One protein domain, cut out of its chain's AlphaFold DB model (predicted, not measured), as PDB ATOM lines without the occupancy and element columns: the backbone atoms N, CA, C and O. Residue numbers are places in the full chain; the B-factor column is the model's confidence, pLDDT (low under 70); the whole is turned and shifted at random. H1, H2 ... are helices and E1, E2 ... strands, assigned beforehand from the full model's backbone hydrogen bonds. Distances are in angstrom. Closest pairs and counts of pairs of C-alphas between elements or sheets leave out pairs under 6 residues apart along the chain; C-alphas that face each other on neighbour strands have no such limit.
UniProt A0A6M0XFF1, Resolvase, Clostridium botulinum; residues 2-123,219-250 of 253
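Overview. This is residues 2 to 123 and 219 to 250 of the 253 residues of the protein "Resolvase" of Clostridium botulinum (UniProt A0A6M0XFF1). A long, twisted sheet of four strands is crossed on one face by the long helix H4, while a small second sheet, E3 E4 E5, sits beside the part of it where E2 and E6 run. Toward the other end are H6 and H1, with H5 farther out, and a long link swings away from H2 before returning to E2, its residues 41 to 51 sticking out. The printed part has 154 residues, with six named helices and seven named strands in the order E1 H1 H2 E2 E3 E4 H3 E5 H4 H5 H6 E6 E7. The larger sheet, E1 E7 E6 E2, is mixed and the smaller antiparallel; the class is mixed, helices and strands. The whole is compact, with a radius of gyration of the C-alphas of 17.4 A and spans of 54 by 39 by 25 A.

Arrangement. E1, residues 3 to 13, is parallel to E7, residues 242 to 250, with N 7 and O 245 2.9 A apart. E7 and E6, residues 229 to 237, form an antiparallel hairpin, with N 233 and O 246 at 2.8 A. E6 is parallel to E2, residues 59 to 61, with N 60 and O 232 at 2.8 A. H4, residues 96 to 114, is on one face of this sheet, making two layers, a helix over a sheet; its height over the sheet is 9.8 A. H1, residues 15 to 31, only just touches H4, only at their ends, with 3 pairs of C-alphas within 8 A; the closest are those of Asn 16 and Lys 114, 7.2 A apart. H6, residues 222 to 228, stands at the sheet's level, and only just touches H1 with 3 such pairs, the closest C-alphas being those of Ile 22 and Met 224 at 6.7 A. H5, residues 117 to 123, is close to H1 but not clearly touching, with the C-alphas of Trp 20 and Phe 120 closest at 7.6 A. H2, residues 36 to 39, is also close to H1 but not clearly touching, with the C-alphas of Leu 29 and Val 36 closest at 7.2 A. E3, residues 68 to 71, and E4, residues 76 to 79, form a hairpin, with N 69 and O 78 at 3.0 A. E4 is antiparallel to E5, residues 93 to 95, with N 77 and O 94 at 2.8 A. H3, residues 80 to 84, only grazes this sheet. Every O i to N i+4 pair is within hydrogen-bond range in H1, H3, H4, H5 and H6; H2 is too short for one.

Along the chain. E1 begins at C-alpha 3, (18.870, -17.335, 5.092), and is 31.0 A long. H1 measures 24.1 A, H4 26.3 A, E6 23.9 A and E7 26.1 A. E7 ends at C-alpha 250, (8.496, -18.549, 28.822).

Size, cuts and confidence. The C-alphas farthest apart, those of Lys 86 and Asp 122, are 56.3 A apart. Residues 124 to 218 are not printed, and C-alphas 123 and 219 are 20.2 A apart across the cut. The link from H2 to E2, 19 residues, is long. Mean pLDDT of the printed part is 83.9; residue 2 and residues 31 to 52 are under 70.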
ATOM      1  N   TYR A   2      18.700 -21.603   2.881       63.09
ATOM      2  CA  TYR A   2      17.811 -20.481   3.209       63.09
ATOM      3  C   TYR A   2      18.544 -19.577   4.204       63.09
ATOM      4  O   TYR A   2      19.163 -20.103   5.130       63.09
ATOM      5  N   ASN A   3      18.471 -18.258   4.030       79.69
ATOM      6  CA  ASN A   3      18.870 -17.335   5.092       79.69
ATOM      7  C   ASN A   3      17.789 -17.380   6.175       79.69
ATOM      8  O   ASN A   3      16.611 -17.189   5.863       79.69
ATOM      9  N   ILE A   4      18.183 -17.710   7.407       84.00
ATOM     10  CA  ILE A   4      17.272 -17.818   8.550       84.00
ATOM     11  C   ILE A   4      17.499 -16.617   9.466       84.00
ATOM     12  O   ILE A   4      18.561 -16.495  10.075       84.00
ATOM     13  N   GLU A   5      16.497 -15.754   9.557       90.56
ATOM     14  CA  GLU A   5      16.409 -14.683  10.544       90.56
ATOM     15  C   GLU A   5      15.735 -15.212  11.814       90.56
ATOM     16  O   GLU A   5      14.823 -16.039  11.741       90.56
ATOM     17  N   ILE A   6      16.210 -14.794  12.988       92.00
ATOM     18  CA  ILE A   6      15.719 -15.302  14.271       92.00
ATOM     19  C   ILE A   6      15.455 -14.137  15.209       92.00
ATOM     20  O   ILE A   6      16.379 -13.410  15.568       92.00
ATOM     21  N   ASN A   7      14.213 -14.046  15.670       95.50
ATOM     22  CA  ASN A   7      13.789 -13.123  16.707       95.50
ATOM     23  C   ASN A   7      13.461 -13.899  17.979       95.50
ATOM     24  O   ASN A   7      12.799 -14.937  17.941       95.50
ATOM     25  N   CYS A   8      13.916 -13.386  19.117       95.81
ATOM     26  CA  CYS A   8      13.665 -13.989  20.419       95.81
ATOM     27  C   CYS A   8      12.834 -13.040  21.279       95.81
ATOM     28  O   CYS A   8      13.211 -11.888  21.489       95.81
ATOM     29  N   PHE A   9      11.742 -13.560  21.826       96.88
ATOM     30  CA  PHE A   9      10.856 -12.857  22.746       96.88
ATOM     31  C   PHE A   9      10.842 -13.576  24.093       96.88
ATOM     32  O   PHE A   9      11.036 -14.792  24.165       96.88
ATOM     33  N   TYR A  10      10.619 -12.829  25.172       97.56
ATOM     34  CA  TYR A  10      10.806 -13.318  26.536       97.56
ATOM     35  C   TYR A  10       9.568 -13.062  27.386       97.56
ATOM     36  O   TYR A  10       9.027 -11.958  27.416       97.56
ATOM     37  N   GLY A  11       9.126 -14.106  28.080       96.31
ATOM     38  CA  GLY A  11       8.036 -14.054  29.040       96.31
ATOM     39  C   GLY A  11       8.476 -13.492  30.391       96.31
ATOM     40  O   GLY A  11       9.449 -12.754  30.514       96.31
ATOM     41  N   ASN A  12       7.752 -13.866  31.445       94.81
ATOM     42  CA  ASN A  12       7.935 -13.316  32.792       94.81
ATOM     43  C   ASN A  12       8.477 -14.325  33.822       94.81
ATOM     44  O   ASN A  12       8.790 -13.939  34.953       94.81
ATOM     45  N   LYS A  13       8.593 -15.615  33.472       95.62
ATOM     46  CA  LYS A  13       9.004 -16.653  34.430       95.62
ATOM     47  C   LYS A  13      10.490 -16.547  34.767       95.62
ATOM     48  O   LYS A  13      11.306 -16.137  33.951       95.62
ATOM     49  N   ASN A  14      10.859 -16.957  35.976       94.00
ATOM     50  CA  ASN A  14      12.256 -16.992  36.398       94.00
ATOM     51  C   ASN A  14      12.964 -18.227  35.802       94.00
ATOM     52  O   ASN A  14      12.549 -19.358  36.069       94.00
ATOM     53  N   LEU A  15      14.027 -18.010  35.014       94.81
ATOM     54  CA  LEU A  15      14.786 -19.090  34.377       94.81
ATOM     55  C   LEU A  15      15.459 -20.017  35.400       94.81
ATOM     56  O   LEU A  15      15.376 -21.230  35.237       94.81
ATOM     57  N   ASN A  16      16.046 -19.474  36.474       93.56
ATOM     58  CA  ASN A  16      16.670 -20.260  37.549       93.56
ATOM     59  C   ASN A  16      15.670 -21.265  38.137       93.56
ATOM     60  O   ASN A  16      15.957 -22.454  38.243       93.56
ATOM     61  N   LYS A  17      14.440 -20.807  38.414       92.88
ATOM     62  CA  LYS A  17      13.357 -21.665  38.916       92.88
ATOM     63  C   LYS A  17      12.958 -22.752  37.915       92.88
ATOM     64  O   LYS A  17      12.800 -23.904  38.304       92.88
ATOM     65  N   ILE A  18      12.811 -22.412  36.631       94.56
ATOM     66  CA  ILE A  18      12.478 -23.407  35.597       94.56
ATOM     67  C   ILE A  18      13.582 -24.465  35.487       94.56
ATOM     68  O   ILE A  18      13.278 -25.655  35.413       94.56
ATOM     69  N   MET A  19      14.849 -24.048  35.500       95.38
ATOM     70  CA  MET A  19      15.982 -24.970  35.449       95.38
ATOM     71  C   MET A  19      16.026 -25.868  36.683       95.38
ATOM     72  O   MET A  19      16.261 -27.065  36.546       95.38
ATOM     73  N   TRP A  20      15.720 -25.336  37.868       92.62
ATOM     74  CA  TRP A  20      15.627 -26.127  39.095       92.62
ATOM     75  C   TRP A  20      14.547 -27.217  39.001       92.62
ATOM     76  O   TRP A  20      14.792 -28.375  39.344       92.62
ATOM     77  N   ASP A  21      13.371 -26.888  38.456       90.88
ATOM     78  CA  ASP A  21      12.301 -27.863  38.212       90.88
ATOM     79  C   ASP A  21      12.725 -28.953  37.212       90.88
ATOM     80  O   ASP A  21      12.404 -30.128  37.396       90.88
ATOM     81  N   ILE A  22      13.434 -28.580  36.142       91.69
ATOM     82  CA  ILE A  22      13.934 -29.523  35.129       91.69
ATOM     83  C   ILE A  22      14.969 -30.471  35.746       91.69
ATOM     84  O   ILE A  22      14.829 -31.691  35.641       91.69
ATOM     85  N   SER A  23      15.966 -29.928  36.443       91.19
ATOM     86  CA  SER A  23      17.005 -30.714  37.114       91.19
ATOM     87  C   SER A  23      16.418 -31.662  38.167       91.19
ATOM     88  O   SER A  23      16.871 -32.798  38.297       91.19
ATOM     89  N   ASN A  24      15.344 -31.261  38.858       86.56
ATOM     90  CA  ASN A  24      14.617 -32.122  39.801       86.56
ATOM     91  C   ASN A  24      14.020 -33.352  39.133       86.56
ATOM     92  O   ASN A  24      14.091 -34.459  39.676       86.56
ATOM     93  N   VAL A  25      13.409 -33.157  37.963       84.50
ATOM     94  CA  VAL A  25      12.857 -34.257  37.175       84.50
ATOM     95  C   VAL A  25      13.982 -35.199  36.754       84.50
ATOM     96  O   VAL A  25      13.857 -36.402  36.971       84.50
ATOM     97  N   GLU A  26      15.105 -34.686  36.240       85.19
ATOM     98  CA  GLU A  26      16.246 -35.530  35.854       85.19
ATOM     99  C   GLU A  26      16.824 -36.313  37.037       85.19
ATOM    100  O   GLU A  26      17.025 -37.523  36.926       85.19
ATOM    101  N   PHE A  27      17.014 -35.679  38.193       82.50
ATOM    102  CA  PHE A  27      17.466 -36.367  39.403       82.50
ATOM    103  C   PHE A  27      16.471 -37.433  39.857       82.50
ATOM    104  O   PHE A  27      16.862 -38.570  40.102       82.50
ATOM    105  N   THR A  28      15.172 -37.134  39.845       76.56
ATOM    106  CA  THR A  28      14.133 -38.118  40.179       76.56
ATOM    107  C   THR A  28      14.147 -39.311  39.218       76.56
ATOM    108  O   THR A  28      13.984 -40.453  39.648       76.56
ATOM    109  N   LEU A  29      14.373 -39.084  37.918       71.94
ATOM    110  CA  LEU A  29      14.522 -40.155  36.927       71.94
ATOM    111  C   LEU A  29      15.761 -41.024  37.199       71.94
ATOM    112  O   LEU A  29      15.716 -42.237  36.977       71.94
ATOM    113  N   LYS A  30      16.854 -40.431  37.698       71.69
ATOM    114  CA  LYS A  30      18.070 -41.155  38.113       71.69
ATOM    115  C   LYS A  30      17.863 -41.947  39.404       71.69
ATOM    116  O   LYS A  30      18.367 -43.067  39.509       71.69
ATOM    117  N   ASP A  31      17.109 -41.391  40.345       66.56
ATOM    118  CA  ASP A  31      16.802 -42.004  41.640       66.56
ATOM    119  C   ASP A  31      15.809 -43.165  41.491       66.56
ATOM    120  O   ASP A  31      15.901 -44.187  42.175       66.56
ATOM    121  N   ASN A  32      14.850 -43.022  40.575       57.44
ATOM    122  CA  ASN A  32      13.643 -43.829  40.542       57.44
ATOM    123  C   ASN A  32      13.406 -44.440  39.154       57.44
ATOM    124  O   ASN A  32      12.652 -43.915  38.339       57.44
ATOM    125  N   ILE A  33      13.913 -45.653  38.909       51.09
ATOM    126  CA  ILE A  33      13.533 -46.427  37.709       51.09
ATOM    127  C   ILE A  33      12.090 -47.005  37.826       51.09
ATOM    128  O   ILE A  33      11.790 -48.060  37.260       51.09
ATOM    129  N   ARG A  34      11.180 -46.389  38.599       39.78
ATOM    130  CA  ARG A  34       9.765 -46.803  38.745       39.78
ATOM    131  C   ARG A  34       8.732 -45.671  38.652       39.78
ATOM    132  O   ARG A  34       7.544 -45.965  38.732       39.78
ATOM    133  N   GLY A  35       9.135 -44.421  38.436       39.53
ATOM    134  CA  GLY A  35       8.216 -43.272  38.490       39.53
ATOM    135  C   GLY A  35       7.772 -42.671  37.155       39.53
ATOM    136  O   GLY A  35       6.945 -41.766  37.160       39.53
ATOM    137  N   VAL A  36       8.280 -43.145  36.012       40.59
ATOM    138  CA  VAL A  36       8.048 -42.473  34.710       40.59
ATOM    139  C   VAL A  36       6.574 -42.505  34.275       40.59
ATOM    140  O   VAL A  36       6.140 -41.686  33.481       40.59
ATOM    141  N   HIS A  37       5.750 -43.373  34.862       39.69
ATOM    142  CA  HIS A  37       4.329 -43.467  34.525       39.69
ATOM    143  C   HIS A  37       3.412 -42.469  35.250       39.69
ATOM    144  O   HIS A  37       2.200 -42.611  35.111       39.69
ATOM    145  N   ALA A  38       3.917 -41.520  36.047       40.50
ATOM    146  CA  ALA A  38       3.060 -40.580  36.788       40.50
ATOM    147  C   ALA A  38       3.088 -39.139  36.253       40.50
ATOM    148  O   ALA A  38       2.060 -38.473  36.300       40.50
ATOM    149  N   LEU A  39       4.208 -38.671  35.692       42.44
ATOM    150  CA  LEU A  39       4.302 -37.309  35.140       42.44
ATOM    151  C   LEU A  39       3.791 -37.195  33.693       42.44
ATOM    152  O   LEU A  39       3.555 -36.089  33.226       42.44
ATOM    153  N   ASP A  40       3.539 -38.327  33.031       39.31
ATOM    154  CA  ASP A  40       2.944 -38.407  31.686       39.31
ATOM    155  C   ASP A  40       1.402 -38.463  31.694       39.31
ATOM    156  O   ASP A  40       0.770 -38.494  30.642       39.31
ATOM    157  N   ARG A  41       0.759 -38.511  32.873       37.22
ATOM    158  CA  ARG A  41      -0.711 -38.658  32.988       37.22
ATOM    159  C   ARG A  41      -1.475 -37.343  33.136       37.22
ATOM    160  O   ARG A  41      -2.673 -37.367  33.401       37.22
ATOM    161  N   GLY A  42      -0.808 -36.208  32.962       33.97
ATOM    162  CA  GLY A  42      -1.471 -34.917  32.818       33.97
ATOM    163  C   GLY A  42      -1.745 -34.626  31.344       33.97
ATOM    164  O   GLY A  42      -0.917 -34.007  30.696       33.97
ATOM    165  N   ASN A  43      -2.909 -35.053  30.845       35.66
ATOM    166  CA  ASN A  43      -3.548 -34.579  29.603       35.66
ATOM    167  C   ASN A  43      -2.956 -34.949  28.229       35.66
ATOM    168  O   ASN A  43      -3.259 -34.268  27.253       35.66
ATOM    169  N   TYR A  44      -2.247 -36.069  28.085       40.03
ATOM    170  CA  TYR A  44      -1.970 -36.609  26.750       40.03
ATOM    171  C   TYR A  44      -2.699 -37.930  26.509       40.03
ATOM    172  O   TYR A  44      -2.375 -38.977  27.069       40.03
ATOM    173  N   MET A  45      -3.708 -37.883  25.644       32.09
ATOM    174  CA  MET A  45      -4.393 -39.060  25.122       32.09
ATOM    175  C   MET A  45      -3.458 -39.781  24.131       32.09
ATOM    176  O   MET A  45      -3.564 -39.604  22.922       32.09
ATOM    177  N   PHE A  46      -2.481 -40.552  24.624       41.41
ATOM    178  CA  PHE A  46      -1.516 -41.231  23.755       41.41
ATOM    179  C   PHE A  46      -2.016 -42.596  23.264       41.41
ATOM    180  O   PHE A  46      -2.142 -43.567  24.013       41.41
ATOM    181  N   SER A  47      -2.216 -42.675  21.948       35.75
ATOM    182  CA  SER A  47      -2.098 -43.908  21.168       35.75
ATOM    183  C   SER A  47      -0.710 -44.533  21.391       35.75
ATOM    184  O   SER A  47       0.293 -43.823  21.429       35.75
ATOM    185  N   LYS A  48      -0.643 -45.865  21.513       33.53
ATOM    186  CA  LYS A  48       0.539 -46.668  21.899       33.53
ATOM    187  C   LYS A  48       1.807 -46.508  21.025       33.53
ATOM    188  O   LYS A  48       2.813 -47.120  21.363       33.53
ATOM    189  N   ASN A  49       1.786 -45.693  19.965       37.00
ATOM    190  CA  ASN A  49       2.878 -45.533  18.992       37.00
ATOM    191  C   ASN A  49       3.383 -44.081  18.805       37.00
ATOM    192  O   ASN A  49       4.085 -43.809  17.836       37.00
ATOM    193  N   TYR A  50       3.032 -43.129  19.675       46.19
ATOM    194  CA  TYR A  50       3.465 -41.735  19.504       46.19
ATOM    195  C   TYR A  50       4.872 -41.495  20.075       46.19
ATOM    196  O   TYR A  50       5.070 -41.547  21.288       46.19
ATOM    197  N   ILE A  51       5.842 -41.202  19.205       53.34
ATOM    198  CA  ILE A  51       7.104 -40.568  19.602       53.34
ATOM    199  C   ILE A  51       6.856 -39.053  19.566       53.34
ATOM    200  O   ILE A  51       6.702 -38.502  18.474       53.34
ATOM    201  N   PRO A  52       6.794 -38.354  20.711       69.94
ATOM    202  CA  PRO A  52       6.703 -36.902  20.698       69.94
ATOM    203  C   PRO A  52       7.956 -36.296  20.058       69.94
ATOM    204  O   PRO A  52       9.038 -36.330  20.649       69.94
ATOM    205  N   HIS A  53       7.816 -35.716  18.865       89.00
ATOM    206  CA  HIS A  53       8.873 -34.895  18.270       89.00
ATOM    207  C   HIS A  53       9.072 -33.623  19.097       89.00
ATOM    208  O   HIS A  53       8.115 -33.099  19.678       89.00
ATOM    209  N   LEU A  54      10.313 -33.134  19.148       91.00
ATOM    210  CA  LEU A  54      10.821 -32.233  20.186       91.00
ATOM    211  C   LEU A  54      10.020 -30.930  20.322       91.00
ATOM    212  O   LEU A  54       9.895 -30.399  21.422       91.00
ATOM    213  N   PHE A  55       9.472 -30.447  19.210       94.06
ATOM    214  CA  PHE A  55       8.779 -29.168  19.109       94.06
ATOM    215  C   PHE A  55       7.311 -29.300  18.679       94.06
ATOM    216  O   PHE A  55       6.676 -28.324  18.272       94.06
ATOM    217  N   SER A  56       6.752 -30.508  18.763       88.25
ATOM    218  CA  SER A  56       5.311 -30.700  18.585       88.25
ATOM    219  C   SER A  56       4.553 -29.830  19.593       88.25
ATOM    220  O   SER A  56       4.991 -29.727  20.736       88.25
ATOM    221  N   GLU A  57       3.437 -29.230  19.165       88.62
ATOM    222  CA  GLU A  57       2.543 -28.321  19.926       88.62
ATOM    223  C   GLU A  57       3.039 -26.890  20.142       88.62
ATOM    224  O   GLU A  57       2.211 -25.995  20.290       88.62
ATOM    225  N   VAL A  58       4.351 -26.645  20.104       93.88
ATOM    226  CA  VAL A  58       4.892 -25.280  20.218       93.88
ATOM    227  C   VAL A  58       5.071 -24.602  18.857       93.88
ATOM    228  O   VAL A  58       5.108 -23.377  18.797       93.88
ATOM    229  N   LEU A  59       5.146 -25.352  17.747       94.94
ATOM    230  CA  LEU A  59       5.255 -24.747  16.413       94.94
ATOM    231  C   LEU A  59       3.927 -24.234  15.854       94.94
ATOM    232  O   LEU A  59       2.898 -24.923  15.866       94.94
ATOM    233  N   ARG A  60       4.010 -23.060  15.229       95.88
ATOM    234  CA  ARG A  60       2.930 -22.396  14.500       95.88
ATOM    235  C   ARG A  60       3.426 -21.878  13.153       95.88
ATOM    236  O   ARG A  60       4.569 -21.452  13.009       95.88
ATOM    237  N   CYS A  61       2.550 -21.906  12.158       94.81
ATOM    238  CA  CYS A  61       2.789 -21.252  10.878       94.81
ATOM    239  C   CYS A  61       2.553 -19.742  11.010       94.81
ATOM    240  O   CYS A  61       1.516 -19.334  11.520       94.81
ATOM    241  N   GLY A  62       3.484 -18.926  10.524       93.19
ATOM    242  CA  GLY A  62       3.384 -17.469  10.575       93.19
ATOM    243  C   GLY A  62       2.363 -16.857   9.614       93.19
ATOM    244  O   GLY A  62       1.877 -15.764   9.872       93.19
ATOM    245  N   GLU A  63       1.992 -17.563   8.542       91.12
ATOM    246  CA  GLU A  63       0.996 -17.083   7.571       91.12
ATOM    247  C   GLU A  63      -0.437 -17.417   8.002       91.12
ATOM    248  O   GLU A  63      -1.291 -16.540   8.057       91.12
ATOM    249  N   CYS A  64      -0.720 -18.686   8.318       91.56
ATOM    250  CA  CYS A  64      -2.088 -19.132   8.605       91.56
ATOM    251  C   CYS A  64      -2.363 -19.410  10.090       91.56
ATOM    252  O   CYS A  64      -3.401 -19.989  10.411       91.56
ATOM    253  N   SER A  65      -1.393 -19.141  10.974       92.19
ATOM    254  CA  SER A  65      -1.436 -19.421  12.425       92.19
ATOM    255  C   SER A  65      -1.701 -20.885  12.811       92.19
ATOM    256  O   SER A  65      -1.875 -21.206  13.985       92.19
ATOM    257  N   GLY A  66      -1.721 -21.791  11.834       91.19
ATOM    258  CA  GLY A  66      -2.061 -23.195  12.022       91.19
ATOM    259  C   GLY A  66      -0.905 -24.008  12.596       91.19
ATOM    260  O   GLY A  66       0.264 -23.624  12.502       91.19
ATOM    261  N   ASP A  67      -1.234 -25.176  13.143       92.44
ATOM    262  CA  ASP A  67      -0.248 -26.118  13.668       92.44
ATOM    263  C   ASP A  67       0.706 -26.608  12.572       92.44
ATOM    264  O   ASP A  67       0.293 -26.911  11.443       92.44
ATOM    265  N   MET A  68       1.978 -26.785  12.925       93.50
ATOM    266  CA  MET A  68       2.925 -27.511  12.081       93.50
ATOM    267  C   MET A  68       3.130 -28.924  12.621       93.50
ATOM    268  O   MET A  68       3.505 -29.114  13.775       93.50
ATOM    269  N   CYS A  69       2.911 -29.927  11.773       92.00
ATOM    270  CA  CYS A  69       3.093 -31.327  12.142       92.00
ATOM    271  C   CYS A  69       4.411 -31.869  11.597       92.00
ATOM    272  O   CYS A  69       4.805 -31.558  10.468       92.00
ATOM    273  N   TYR A  70       5.050 -32.741  12.376       92.88
ATOM    274  CA  TYR A  70       6.225 -33.467  11.922       92.88
ATOM    275  C   TYR A  70       5.884 -34.418  10.763       92.88
ATOM    276  O   TYR A  70       4.779 -34.969  10.663       92.88
ATOM    277  N   ARG A  71       6.845 -34.586   9.856       91.81
ATOM    278  CA  ARG A  71       6.803 -35.498   8.714       91.81
ATOM    279  C   ARG A  71       8.137 -36.227   8.617       91.81
ATOM    280  O   ARG A  71       9.149 -35.598   8.311       91.81
ATOM    281  N   GLU A  72       8.113 -37.546   8.802       90.88
ATOM    282  CA  GLU A  72       9.300 -38.414   8.719       90.88
ATOM    283  C   GLU A  72      10.018 -38.278   7.375       90.88
ATOM    284  O   GLU A  72      11.219 -38.051   7.338       90.88
ATOM    285  N   SER A  73       9.282 -38.257   6.259       91.62
ATOM    286  CA  SER A  73       9.866 -38.075   4.919       91.62
ATOM    287  C   SER A  73      10.641 -36.764   4.741       91.62
ATOM    288  O   SER A  73      11.443 -36.627   3.819       91.62
ATOM    289  N   TYR A  74      10.400 -35.779   5.607       91.50
ATOM    290  CA  TYR A  74      11.092 -34.501   5.601       91.50
ATOM    291  C   TYR A  74      12.009 -34.319   6.816       91.50
ATOM    292  O   TYR A  74      12.737 -33.333   6.838       91.50
ATOM    293  N   ASN A  75      12.037 -35.219   7.800       93.38
ATOM    294  CA  ASN A  75      12.763 -35.035   9.066       93.38
ATOM    295  C   ASN A  75      12.522 -33.642   9.690       93.38
ATOM    296  O   ASN A  75      13.447 -32.921  10.075       93.38
ATOM    297  N   GLY A  76      11.266 -33.198   9.687       94.06
ATOM    298  CA  GLY A  76      10.919 -31.842  10.090       94.06
ATOM    299  C   GLY A  76       9.432 -31.550  10.017       94.06
ATOM    300  O   GLY A  76       8.614 -32.421   9.734       94.06
ATOM    301  N   TYR A  77       9.092 -30.292  10.247       94.50
ATOM    302  CA  TYR A  77       7.730 -29.820  10.417       94.50
ATOM    303  C   TYR A  77       7.221 -29.149   9.146       94.50
ATOM    304  O   TYR A  77       7.948 -28.404   8.484       94.50
ATOM    305  N   LYS A  78       5.954 -29.400   8.812       93.81
ATOM    306  CA  LYS A  78       5.233 -28.736   7.719       93.81
ATOM    307  C   LYS A  78       3.917 -28.170   8.233       93.81
ATOM    308  O   LYS A  78       3.253 -28.806   9.050       93.81
ATOM    309  N   CYS A  79       3.524 -27.001   7.732       93.81
ATOM    310  CA  CYS A  79       2.231 -26.398   8.059       93.81
ATOM    311  C   CYS A  79       1.081 -27.330   7.663       93.81
ATOM    312  O   CYS A  79       0.964 -27.704   6.496       93.81
ATOM    313  N   SER A  80       0.208 -27.670   8.612       91.38
ATOM    314  CA  SER A  80      -0.887 -28.622   8.395       91.38
ATOM    315  C   SER A  80      -1.879 -28.147   7.338       91.38
ATOM    316  O   SER A  80      -2.289 -28.932   6.486       91.38
ATOM    317  N   ASN A  81      -2.226 -26.859   7.345       89.88
ATOM    318  CA  ASN A  81      -3.196 -26.293   6.407       89.88
ATOM    319  C   ASN A  81      -2.663 -26.292   4.970       89.88
ATOM    320  O   ASN A  81      -3.394 -26.663   4.056       89.88
ATOM    321  N   SER A  82      -1.363 -26.023   4.787       86.44
ATOM    322  CA  SER A  82      -0.707 -26.121   3.474       86.44
ATOM    323  C   SER A  82      -0.735 -27.537   2.880       86.44
ATOM    324  O   SER A  82      -0.572 -27.705   1.675       86.44
ATOM    325  N   GLN A  83      -0.899 -28.566   3.724       85.00
ATOM    326  CA  GLN A  83      -0.970 -29.966   3.297       85.00
ATOM    327  C   GLN A  83      -2.409 -30.449   3.068       85.00
ATOM    328  O   GLN A  83      -2.600 -31.416   2.340       85.00
ATOM    329  N   LYS A  84      -3.408 -29.818   3.699       85.25
ATOM    330  CA  LYS A  84      -4.817 -30.239   3.616       85.25
ATOM    331  C   LYS A  84      -5.491 -29.764   2.333       85.25
ATOM    332  O   LYS A  84      -6.165 -30.548   1.679       85.25
ATOM    333  N   GLN A  85      -5.324 -28.490   1.984       77.44
ATOM    334  CA  GLN A  85      -5.997 -27.896   0.834       77.44
ATOM    335  C   GLN A  85      -5.104 -26.845   0.177       77.44
ATOM    336  O   GLN A  85      -4.502 -26.003   0.847       77.44
ATOM    337  N   LYS A  86      -5.021 -26.888  -1.158       76.69
ATOM    338  CA  LYS A  86      -4.303 -25.872  -1.937       76.69
ATOM    339  C   LYS A  86      -4.960 -24.502  -1.722       76.69
ATOM    340  O   LYS A  86      -6.179 -24.402  -1.757       76.69
ATOM    341  N   GLY A  87      -4.144 -23.467  -1.531       76.19
ATOM    342  CA  GLY A  87      -4.600 -22.074  -1.425       76.19
ATOM    343  C   GLY A  87      -4.915 -21.573  -0.011       76.19
ATOM    344  O   GLY A  87      -5.060 -20.373   0.157       76.19
ATOM    345  N   VAL A  88      -4.964 -22.441   1.011       79.00
ATOM    346  CA  VAL A  88      -5.200 -22.011   2.410       79.00
ATOM    347  C   VAL A  88      -3.939 -21.423   3.055       79.00
ATOM    348  O   VAL A  88      -4.018 -20.570   3.931       79.00
ATOM    349  N   CYS A  89      -2.766 -21.919   2.659       83.75
ATOM    350  CA  CYS A  89      -1.467 -21.444   3.125       83.75
ATOM    351  C   CYS A  89      -0.383 -21.888   2.138       83.75
ATOM    352  O   CYS A  89      -0.486 -22.958   1.523       83.75
ATOM    353  N   THR A  90       0.678 -21.100   1.999       80.81
ATOM    354  CA  THR A  90       1.885 -21.512   1.283       80.81
ATOM    355  C   THR A  90       2.617 -22.627   2.045       80.81
ATOM    356  O   THR A  90       2.445 -22.826   3.249       80.81
ATOM    357  N   SER A  91       3.414 -23.442   1.342       80.81
ATOM    358  CA  SER A  91       4.072 -24.616   1.947       80.81
ATOM    359  C   SER A  91       5.214 -24.225   2.895       80.81
ATOM    360  O   SER A  91       6.377 -24.316   2.513       80.81
ATOM    361  N   HIS A  92       4.862 -23.822   4.115       87.81
ATOM    362  CA  HIS A  92       5.789 -23.528   5.201       87.81
ATOM    363  C   HIS A  92       6.408 -24.810   5.750       87.81
ATOM    364  O   HIS A  92       5.694 -25.764   6.092       87.81
ATOM    365  N   SER A  93       7.733 -24.832   5.863       91.38
ATOM    366  CA  SER A  93       8.456 -25.991   6.380       91.38
ATOM    367  C   SER A  93       9.755 -25.637   7.098       91.38
ATOM    368  O   SER A  93      10.434 -24.675   6.743       91.38
ATOM    369  N   ILE A  94      10.127 -26.438   8.095       93.25
ATOM    370  CA  ILE A  94      11.392 -26.282   8.819       93.25
ATOM    371  C   ILE A  94      11.910 -27.640   9.300       93.25
ATOM    372  O   ILE A  94      11.141 -28.484   9.763       93.25
ATOM    373  N   LYS A  95      13.216 -27.885   9.163       93.69
ATOM    374  CA  LYS A  95      13.853 -29.110   9.670       93.69
ATOM    375  C   LYS A  95      13.949 -29.059  11.192       93.69
ATOM    376  O   LYS A  95      14.265 -28.014  11.755       93.69
ATOM    377  N   GLU A  96      13.721 -30.196  11.845       94.38
ATOM    378  CA  GLU A  96      13.824 -30.280  13.308       94.38
ATOM    379  C   GLU A  96      15.253 -30.020  13.797       94.38
ATOM    380  O   GLU A  96      15.446 -29.348  14.806       94.38
ATOM    381  N   GLU A  97      16.249 -30.505  13.056       93.50
ATOM    382  CA  GLU A  97      17.663 -30.332  13.388       93.50
ATOM    383  C   GLU A  97      18.074 -28.856  13.454       93.50
ATOM    384  O   GLU A  97      18.702 -28.450  14.428       93.50
ATOM    385  N   TYR A  98      17.632 -28.033  12.494       92.31
ATOM    386  CA  TYR A  98      17.921 -26.596  12.497       92.31
ATOM    387  C   TYR A  98      17.310 -25.903  13.714       92.31
ATOM    388  O   TYR A  98      17.995 -25.162  14.413       92.31
ATOM    389  N   LEU A  99      16.042 -26.190  14.024       93.50
ATOM    390  CA  LEU A  99      15.404 -25.648  15.227       93.50
ATOM    391  C   LEU A  99      16.142 -26.063  16.495       93.50
ATOM    392  O   LEU A  99      16.389 -25.233  17.368       93.50
ATOM    393  N   LYS A 100      16.517 -27.342  16.585       94.31
ATOM    394  CA  LYS A 100      17.252 -27.882  17.724       94.31
ATOM    395  C   LYS A 100      18.581 -27.171  17.916       94.31
ATOM    396  O   LYS A 100      18.866 -26.764  19.037       94.31
ATOM    397  N   GLU A 101      19.359 -26.992  16.857       93.19
ATOM    398  CA  GLU A 101      20.649 -26.312  16.926       93.19
ATOM    399  C   GLU A 101      20.506 -24.880  17.464       93.19
ATOM    400  O   GLU A 101      21.146 -24.525  18.460       93.19
ATOM    401  N   TYR A 102      19.614 -24.079  16.868       92.62
ATOM    402  CA  TYR A 102      19.411 -22.688  17.278       92.62
ATOM    403  C   TYR A 102      18.874 -22.566  18.703       92.62
ATOM    404  O   TYR A 102      19.414 -21.802  19.507       92.62
ATOM    405  N   ILE A 103      17.843 -23.340  19.046       95.19
ATOM    406  CA  ILE A 103      17.205 -23.263  20.363       95.19
ATOM    407  C   ILE A 103      18.166 -23.730  21.450       95.19
ATOM    408  O   ILE A 103      18.276 -23.062  22.474       95.19
ATOM    409  N   VAL A 104      18.914 -24.816  21.234       96.00
ATOM    410  CA  VAL A 104      19.923 -25.279  22.198       96.00
ATOM    411  C   VAL A 104      21.012 -24.235  22.394       96.00
ATOM    412  O   VAL A 104      21.373 -23.942  23.533       96.00
ATOM    413  N   LYS A 105      21.521 -23.639  21.311       95.69
ATOM    414  CA  LYS A 105      22.541 -22.587  21.395       95.69
ATOM    415  C   LYS A 105      22.038 -21.375  22.185       95.69
ATOM    416  O   LYS A 105      22.746 -20.896  23.070       95.69
ATOM    417  N   SER A 106      20.817 -20.925  21.904       95.31
ATOM    418  CA  SER A 106      20.167 -19.815  22.606       95.31
ATOM    419  C   SER A 106      19.938 -20.124  24.092       95.31
ATOM    420  O   SER A 106      20.358 -19.367  24.968       95.31
ATOM    421  N   LEU A 107      19.369 -21.290  24.412       96.19
ATOM    422  CA  LEU A 107      19.132 -21.707  25.796       96.19
ATOM    423  C   LEU A 107      20.436 -21.844  26.591       96.19
ATOM    424  O   LEU A 107      20.504 -21.373  27.723       96.19
ATOM    425  N   ARG A 108      21.494 -22.417  26.000       96.12
ATOM    426  CA  ARG A 108      22.833 -22.478  26.618       96.12
ATOM    427  C   ARG A 108      23.372 -21.091  26.944       96.12
ATOM    428  O   ARG A 108      23.938 -20.900  28.020       96.12
ATOM    429  N   TYR A 109      23.204 -20.132  26.033       95.50
ATOM    430  CA  TYR A 109      23.610 -18.748  26.262       95.50
ATOM    431  C   TYR A 109      22.856 -18.144  27.453       95.50
ATOM    432  O   TYR A 109      23.484 -17.641  28.384       95.50
ATOM    433  N   HIS A 110      21.529 -18.275  27.489       95.31
ATOM    434  CA  HIS A 110      20.729 -17.746  28.594       95.31
ATOM    435  C   HIS A 110      21.040 -18.420  29.932       95.31
ATOM    436  O   HIS A 110      21.204 -17.721  30.931       95.31
ATOM    437  N   VAL A 111      21.208 -19.747  29.960       94.81
ATOM    438  CA  VAL A 111      21.643 -20.463  31.167       94.81
ATOM    439  C   VAL A 111      23.010 -19.963  31.624       94.81
ATOM    440  O   VAL A 111      23.176 -19.642  32.794       94.81
ATOM    441  N   LYS A 112      23.978 -19.808  30.714       93.75
ATOM    442  CA  LYS A 112      25.303 -19.270  31.053       93.75
ATOM    443  C   LYS A 112      25.230 -17.870  31.678       93.75
ATOM    444  O   LYS A 112      26.031 -17.578  32.555       93.75
ATOM    445  N   CYS A 113      24.317 -17.017  31.219       92.00
ATOM    446  CA  CYS A 113      24.240 -15.623  31.657       92.00
ATOM    447  C   CYS A 113      23.352 -15.386  32.888       92.00
ATOM    448  O   CYS A 113      23.499 -14.345  33.523       92.00
ATOM    449  N   LYS A 114      22.389 -16.270  33.180       89.94
ATOM    450  CA  LYS A 114      21.298 -15.983  34.135       89.94
ATOM    451  C   LYS A 114      21.072 -17.049  35.201       89.94
ATOM    452  O   LYS A 114      20.270 -16.821  36.102       89.94
ATOM    453  N   VAL A 115      21.725 -18.202  35.092       91.75
ATOM    454  CA  VAL A 115      21.601 -19.294  36.063       91.75
ATOM    455  C   VAL A 115      22.859 -19.332  36.922       91.75
ATOM    456  O   VAL A 115      23.969 -19.366  36.391       91.75
ATOM    457  N   TYR A 116      22.673 -19.344  38.240       89.56
ATOM    458  CA  TYR A 116      23.752 -19.460  39.221       89.56
ATOM    459  C   TYR A 116      24.176 -20.921  39.312       89.56
ATOM    460  O   TYR A 116      23.563 -21.709  40.024       89.56
ATOM    461  N   LYS A 117      25.166 -21.319  38.510       90.69
ATOM    462  CA  LYS A 117      25.505 -22.737  38.333       90.69
ATOM    463  C   LYS A 117      25.975 -23.392  39.625       90.69
ATOM    464  O   LYS A 117      25.684 -24.564  39.837       90.69
ATOM    465  N   GLU A 118      26.661 -22.641  40.475       91.44
ATOM    466  CA  GLU A 118      27.179 -23.095  41.763       91.44
ATOM    467  C   GLU A 118      26.054 -23.676  42.633       91.44
ATOM    468  O   GLU A 118      26.178 -24.804  43.101       91.44
ATOM    469  N   GLU A 119      24.895 -23.007  42.708       91.94
ATOM    470  CA  GLU A 119      23.727 -23.491  43.467       91.94
ATOM    471  C   GLU A 119      23.229 -24.861  42.975       91.94
ATOM    472  O   GLU A 119      22.733 -25.680  43.750       91.94
ATOM    473  N   PHE A 120      23.357 -25.137  41.676       93.19
ATOM    474  CA  PHE A 120      22.945 -26.412  41.094       93.19
ATOM    475  C   PHE A 120      23.927 -27.536  41.420       93.19
ATOM    476  O   PHE A 120      23.490 -28.667  41.646       93.19
ATOM    477  N   TYR A 121      25.229 -27.245  41.455       93.06
ATOM    478  CA  TYR A 121      26.248 -28.221  41.845       93.06
ATOM    479  C   TYR A 121      26.211 -28.501  43.350       93.06
ATOM    480  O   TYR A 121      26.235 -29.669  43.739       93.06
ATOM    481  N   ASP A 122      26.019 -27.478  44.185       90.50
ATOM    482  CA  ASP A 122      25.787 -27.646  45.626       90.50
ATOM    483  C   ASP A 122      24.569 -28.533  45.877       90.50
ATOM    484  O   ASP A 122      24.583 -29.468  46.679       90.50
ATOM    485  N   TRP A 123      23.503 -28.309  45.115       88.62
ATOM    486  CA  TRP A 123      22.314 -29.128  45.224       88.62
ATOM    487  C   TRP A 123      22.509 -30.569  44.716       88.62
ATOM    488  O   TRP A 123      21.988 -31.514  45.318       88.62
ATOM    489  N   ASN A 219      21.128 -33.588  26.173       87.31
ATOM    490  CA  ASN A 219      20.049 -34.515  25.858       87.31
ATOM    491  C   ASN A 219      18.685 -33.842  26.043       87.31
ATOM    492  O   ASN A 219      17.975 -34.098  27.017       87.31
ATOM    493  N   VAL A 220      18.338 -32.947  25.118       90.06
ATOM    494  CA  VAL A 220      17.065 -32.218  25.170       90.06
ATOM    495  C   VAL A 220      15.890 -33.164  24.978       90.06
ATOM    496  O   VAL A 220      15.818 -33.887  23.985       90.06
ATOM    497  N   LYS A 221      14.940 -33.103  25.909       89.12
ATOM    498  CA  LYS A 221      13.676 -33.844  25.855       89.12
ATOM    499  C   LYS A 221      12.515 -32.868  25.662       89.12
ATOM    500  O   LYS A 221      12.610 -31.718  26.091       89.12
ATOM    501  N   LYS A 222      11.402 -33.332  25.080       89.56
ATOM    502  CA  LYS A 222      10.209 -32.502  24.820       89.56
ATOM    503  C   LYS A 222       9.753 -31.717  26.053       89.56
ATOM    504  O   LYS A 222       9.576 -30.511  25.959       89.56
ATOM    505  N   TYR A 223       9.686 -32.347  27.226       88.56
ATOM    506  CA  TYR A 223       9.239 -31.659  28.444       88.56
ATOM    507  C   TYR A 223      10.108 -30.436  28.815       88.56
ATOM    508  O   TYR A 223       9.617 -29.499  29.446       88.56
ATOM    509  N   MET A 224      11.401 -30.432  28.453       93.00
ATOM    510  CA  MET A 224      12.292 -29.289  28.684       93.00
ATOM    511  C   MET A 224      11.888 -28.128  27.775       93.00
ATOM    512  O   MET A 224      11.776 -26.996  28.240       93.00
ATOM    513  N   ILE A 225      11.609 -28.425  26.500       94.56
ATOM    514  CA  ILE A 225      11.086 -27.456  25.534       94.56
ATOM    515  C   ILE A 225       9.739 -26.922  26.003       94.56
ATOM    516  O   ILE A 225       9.599 -25.713  26.121       94.56
ATOM    517  N   ASP A 226       8.802 -27.786  26.389       91.56
ATOM    518  CA  ASP A 226       7.479 -27.366  26.862       91.56
ATOM    519  C   ASP A 226       7.566 -26.458  28.106       91.56
ATOM    520  O   ASP A 226       6.704 -25.606  28.329       91.56
ATOM    521  N   LYS A 227       8.600 -26.605  28.946       94.00
ATOM    522  CA  LYS A 227       8.828 -25.730  30.111       94.00
ATOM    523  C   LYS A 227       9.486 -24.394  29.754       94.00
ATOM    524  O   LYS A 227       9.216 -23.406  30.439       94.00
ATOM    525  N   LEU A 228      10.334 -24.359  28.727       96.62
ATOM    526  CA  LEU A 228      11.182 -23.209  28.389       96.62
ATOM    527  C   LEU A 228      10.634 -22.357  27.241       96.62
ATOM    528  O   LEU A 228      10.829 -21.143  27.242       96.62
ATOM    529  N   VAL A 229       9.949 -22.977  26.286       96.81
ATOM    530  CA  VAL A 229       9.450 -22.372  25.049       96.81
ATOM    531  C   VAL A 229       7.929 -22.357  25.086       96.81
ATOM    532  O   VAL A 229       7.285 -23.345  25.436       96.81
ATOM    533  N   ASP A 230       7.357 -21.201  24.781       96.56
ATOM    534  CA  ASP A 230       5.919 -20.984  24.675       96.56
ATOM    535  C   ASP A 230       5.413 -21.307  23.279       96.56
ATOM    536  O   ASP A 230       4.524 -22.138  23.112       96.56
ATOM    537  N   SER A 231       6.042 -20.712  22.273       96.88
ATOM    538  CA  SER A 231       5.736 -20.980  20.878       96.88
ATOM    539  C   SER A 231       6.923 -20.653  19.980       96.88
ATOM    540  O   SER A 231       7.821 -19.896  20.347       96.88
ATOM    541  N   ILE A 232       6.928 -21.254  18.796       97.19
ATOM    542  CA  ILE A 232       7.873 -20.987  17.716       97.19
ATOM    543  C   ILE A 232       7.039 -20.711  16.472       97.19
ATOM    544  O   ILE A 232       6.333 -21.602  15.994       97.19
ATOM    545  N   VAL A 233       7.110 -19.494  15.948       96.94
ATOM    546  CA  VAL A 233       6.377 -19.106  14.742       96.94
ATOM    547  C   VAL A 233       7.329 -19.115  13.554       96.94
ATOM    548  O   VAL A 233       8.407 -18.528  13.602       96.94
ATOM    549  N   VAL A 234       6.944 -19.832  12.498       95.31
ATOM    550  CA  VAL A 234       7.764 -20.019  11.297       95.31
ATOM    551  C   VAL A 234       7.157 -19.257  10.133       95.31
ATOM    552  O   VAL A 234       6.076 -19.611   9.654       95.31
ATOM    553  N   TYR A 235       7.897 -18.278   9.634       92.25
ATOM    554  CA  TYR A 235       7.599 -17.546   8.411       92.25
ATOM    555  C   TYR A 235       8.524 -18.025   7.289       92.25
ATOM    556  O   TYR A 235       9.696 -18.340   7.515       92.25
ATOM    557  N   GLU A 236       8.002 -18.109   6.069       88.44
ATOM    558  CA  GLU A 236       8.764 -18.514   4.892       88.44
ATOM    559  C   GLU A 236       8.410 -17.632   3.700       88.44
ATOM    560  O   GLU A 236       7.282 -17.653   3.213       88.44
ATOM    561  N   ASP A 237       9.409 -16.924   3.184       83.50
ATOM    562  CA  ASP A 237       9.316 -16.249   1.899       83.50
ATOM    563  C   ASP A 237      10.015 -17.112   0.844       83.50
ATOM    564  O   ASP A 237      11.241 -17.254   0.796       83.50
ATOM    565  N   LYS A 238       9.206 -17.717  -0.025       75.81
ATOM    566  CA  LYS A 238       9.707 -18.577  -1.099       75.81
ATOM    567  C   LYS A 238      10.346 -17.801  -2.246       75.81
ATOM    568  O   LYS A 238      11.177 -18.381  -2.943       75.81
ATOM    569  N   ILE A 239       9.955 -16.543  -2.458       78.44
ATOM    570  CA  ILE A 239      10.474 -15.702  -3.541       78.44
ATOM    571  C   ILE A 239      11.920 -15.340  -3.209       78.44
ATOM    572  O   ILE A 239      12.829 -15.634  -3.986       78.44
ATOM    573  N   ASN A 240      12.139 -14.815  -2.003       80.88
ATOM    574  CA  ASN A 240      13.463 -14.406  -1.535       80.88
ATOM    575  C   ASN A 240      14.273 -15.553  -0.910       80.88
ATOM    576  O   ASN A 240      15.447 -15.381  -0.580       80.88
ATOM    577  N   LYS A 241      13.672 -16.744  -0.768       82.19
ATOM    578  CA  LYS A 241      14.261 -17.923  -0.104       82.19
ATOM    579  C   LYS A 241      14.790 -17.590   1.294       82.19
ATOM    580  O   LYS A 241      15.865 -18.051   1.696       82.19
ATOM    581  N   THR A 242      14.005 -16.836   2.053       87.00
ATOM    582  CA  THR A 242      14.284 -16.504   3.450       87.00
ATOM    583  C   THR A 242      13.292 -17.212   4.367       87.00
ATOM    584  O   THR A 242      12.162 -17.537   3.993       87.00
ATOM    585  N   LYS A 243      13.743 -17.518   5.579       90.44
ATOM    586  CA  LYS A 243      12.884 -17.988   6.664       90.44
ATOM    587  C   LYS A 243      13.096 -17.070   7.849       90.44
ATOM    588  O   LYS A 243      14.230 -16.699   8.125       90.44
ATOM    589  N   GLN A 244      12.029 -16.764   8.560       92.69
ATOM    590  CA  GLN A 244      12.109 -16.059   9.828       92.69
ATOM    591  C   GLN A 244      11.503 -16.950  10.909       92.69
ATOM    592  O   GLN A 244      10.476 -17.602  10.699       92.69
ATOM    593  N   LEU A 245      12.181 -17.013  12.048       94.88
ATOM    594  CA  LEU A 245      11.755 -17.753  13.224       94.88
ATOM    595  C   LEU A 245      11.556 -16.784  14.377       94.88
ATOM    596  O   LEU A 245      12.517 -16.186  14.852       94.88
ATOM    597  N   ASP A 246      10.332 -16.711  14.875       97.06
ATOM    598  CA  ASP A 246      10.022 -15.970  16.089       97.06
ATOM    599  C   ASP A 246       9.886 -16.973  17.238       97.06
ATOM    600  O   ASP A 246       8.966 -17.795  17.269       97.06
ATOM    601  N   ILE A 247      10.841 -16.953  18.166       97.12
ATOM    602  CA  ILE A 247      10.912 -17.875  19.299       97.12
ATOM    603  C   ILE A 247      10.441 -17.144  20.553       97.12
ATOM    604  O   ILE A 247      11.114 -16.245  21.055       97.12
ATOM    605  N   ASN A 248       9.306 -17.572  21.095       97.75
ATOM    606  CA  ASN A 248       8.746 -17.041  22.329       97.75
ATOM    607  C   ASN A 248       9.176 -17.925  23.504       97.75
ATOM    608  O   ASN A 248       8.687 -19.044  23.667       97.75
ATOM    609  N   TYR A 249      10.092 -17.440  24.339       98.06
ATOM    610  CA  TYR A 249      10.503 -18.114  25.569       98.06
ATOM    611  C   TYR A 249       9.563 -17.781  26.726       98.06
ATOM    612  O   TYR A 249       9.085 -16.660  26.871       98.06
ATOM    613  N   LYS A 250       9.344 -18.741  27.631       97.56
ATOM    614  CA  LYS A 250       8.496 -18.549  28.822       97.56
ATOM    615  C   LYS A 250       9.167 -17.713  29.912       97.56
ATOM    616  O   LYS A 250       8.482 -17.226  30.815       97.56
TER     617      LYS A 250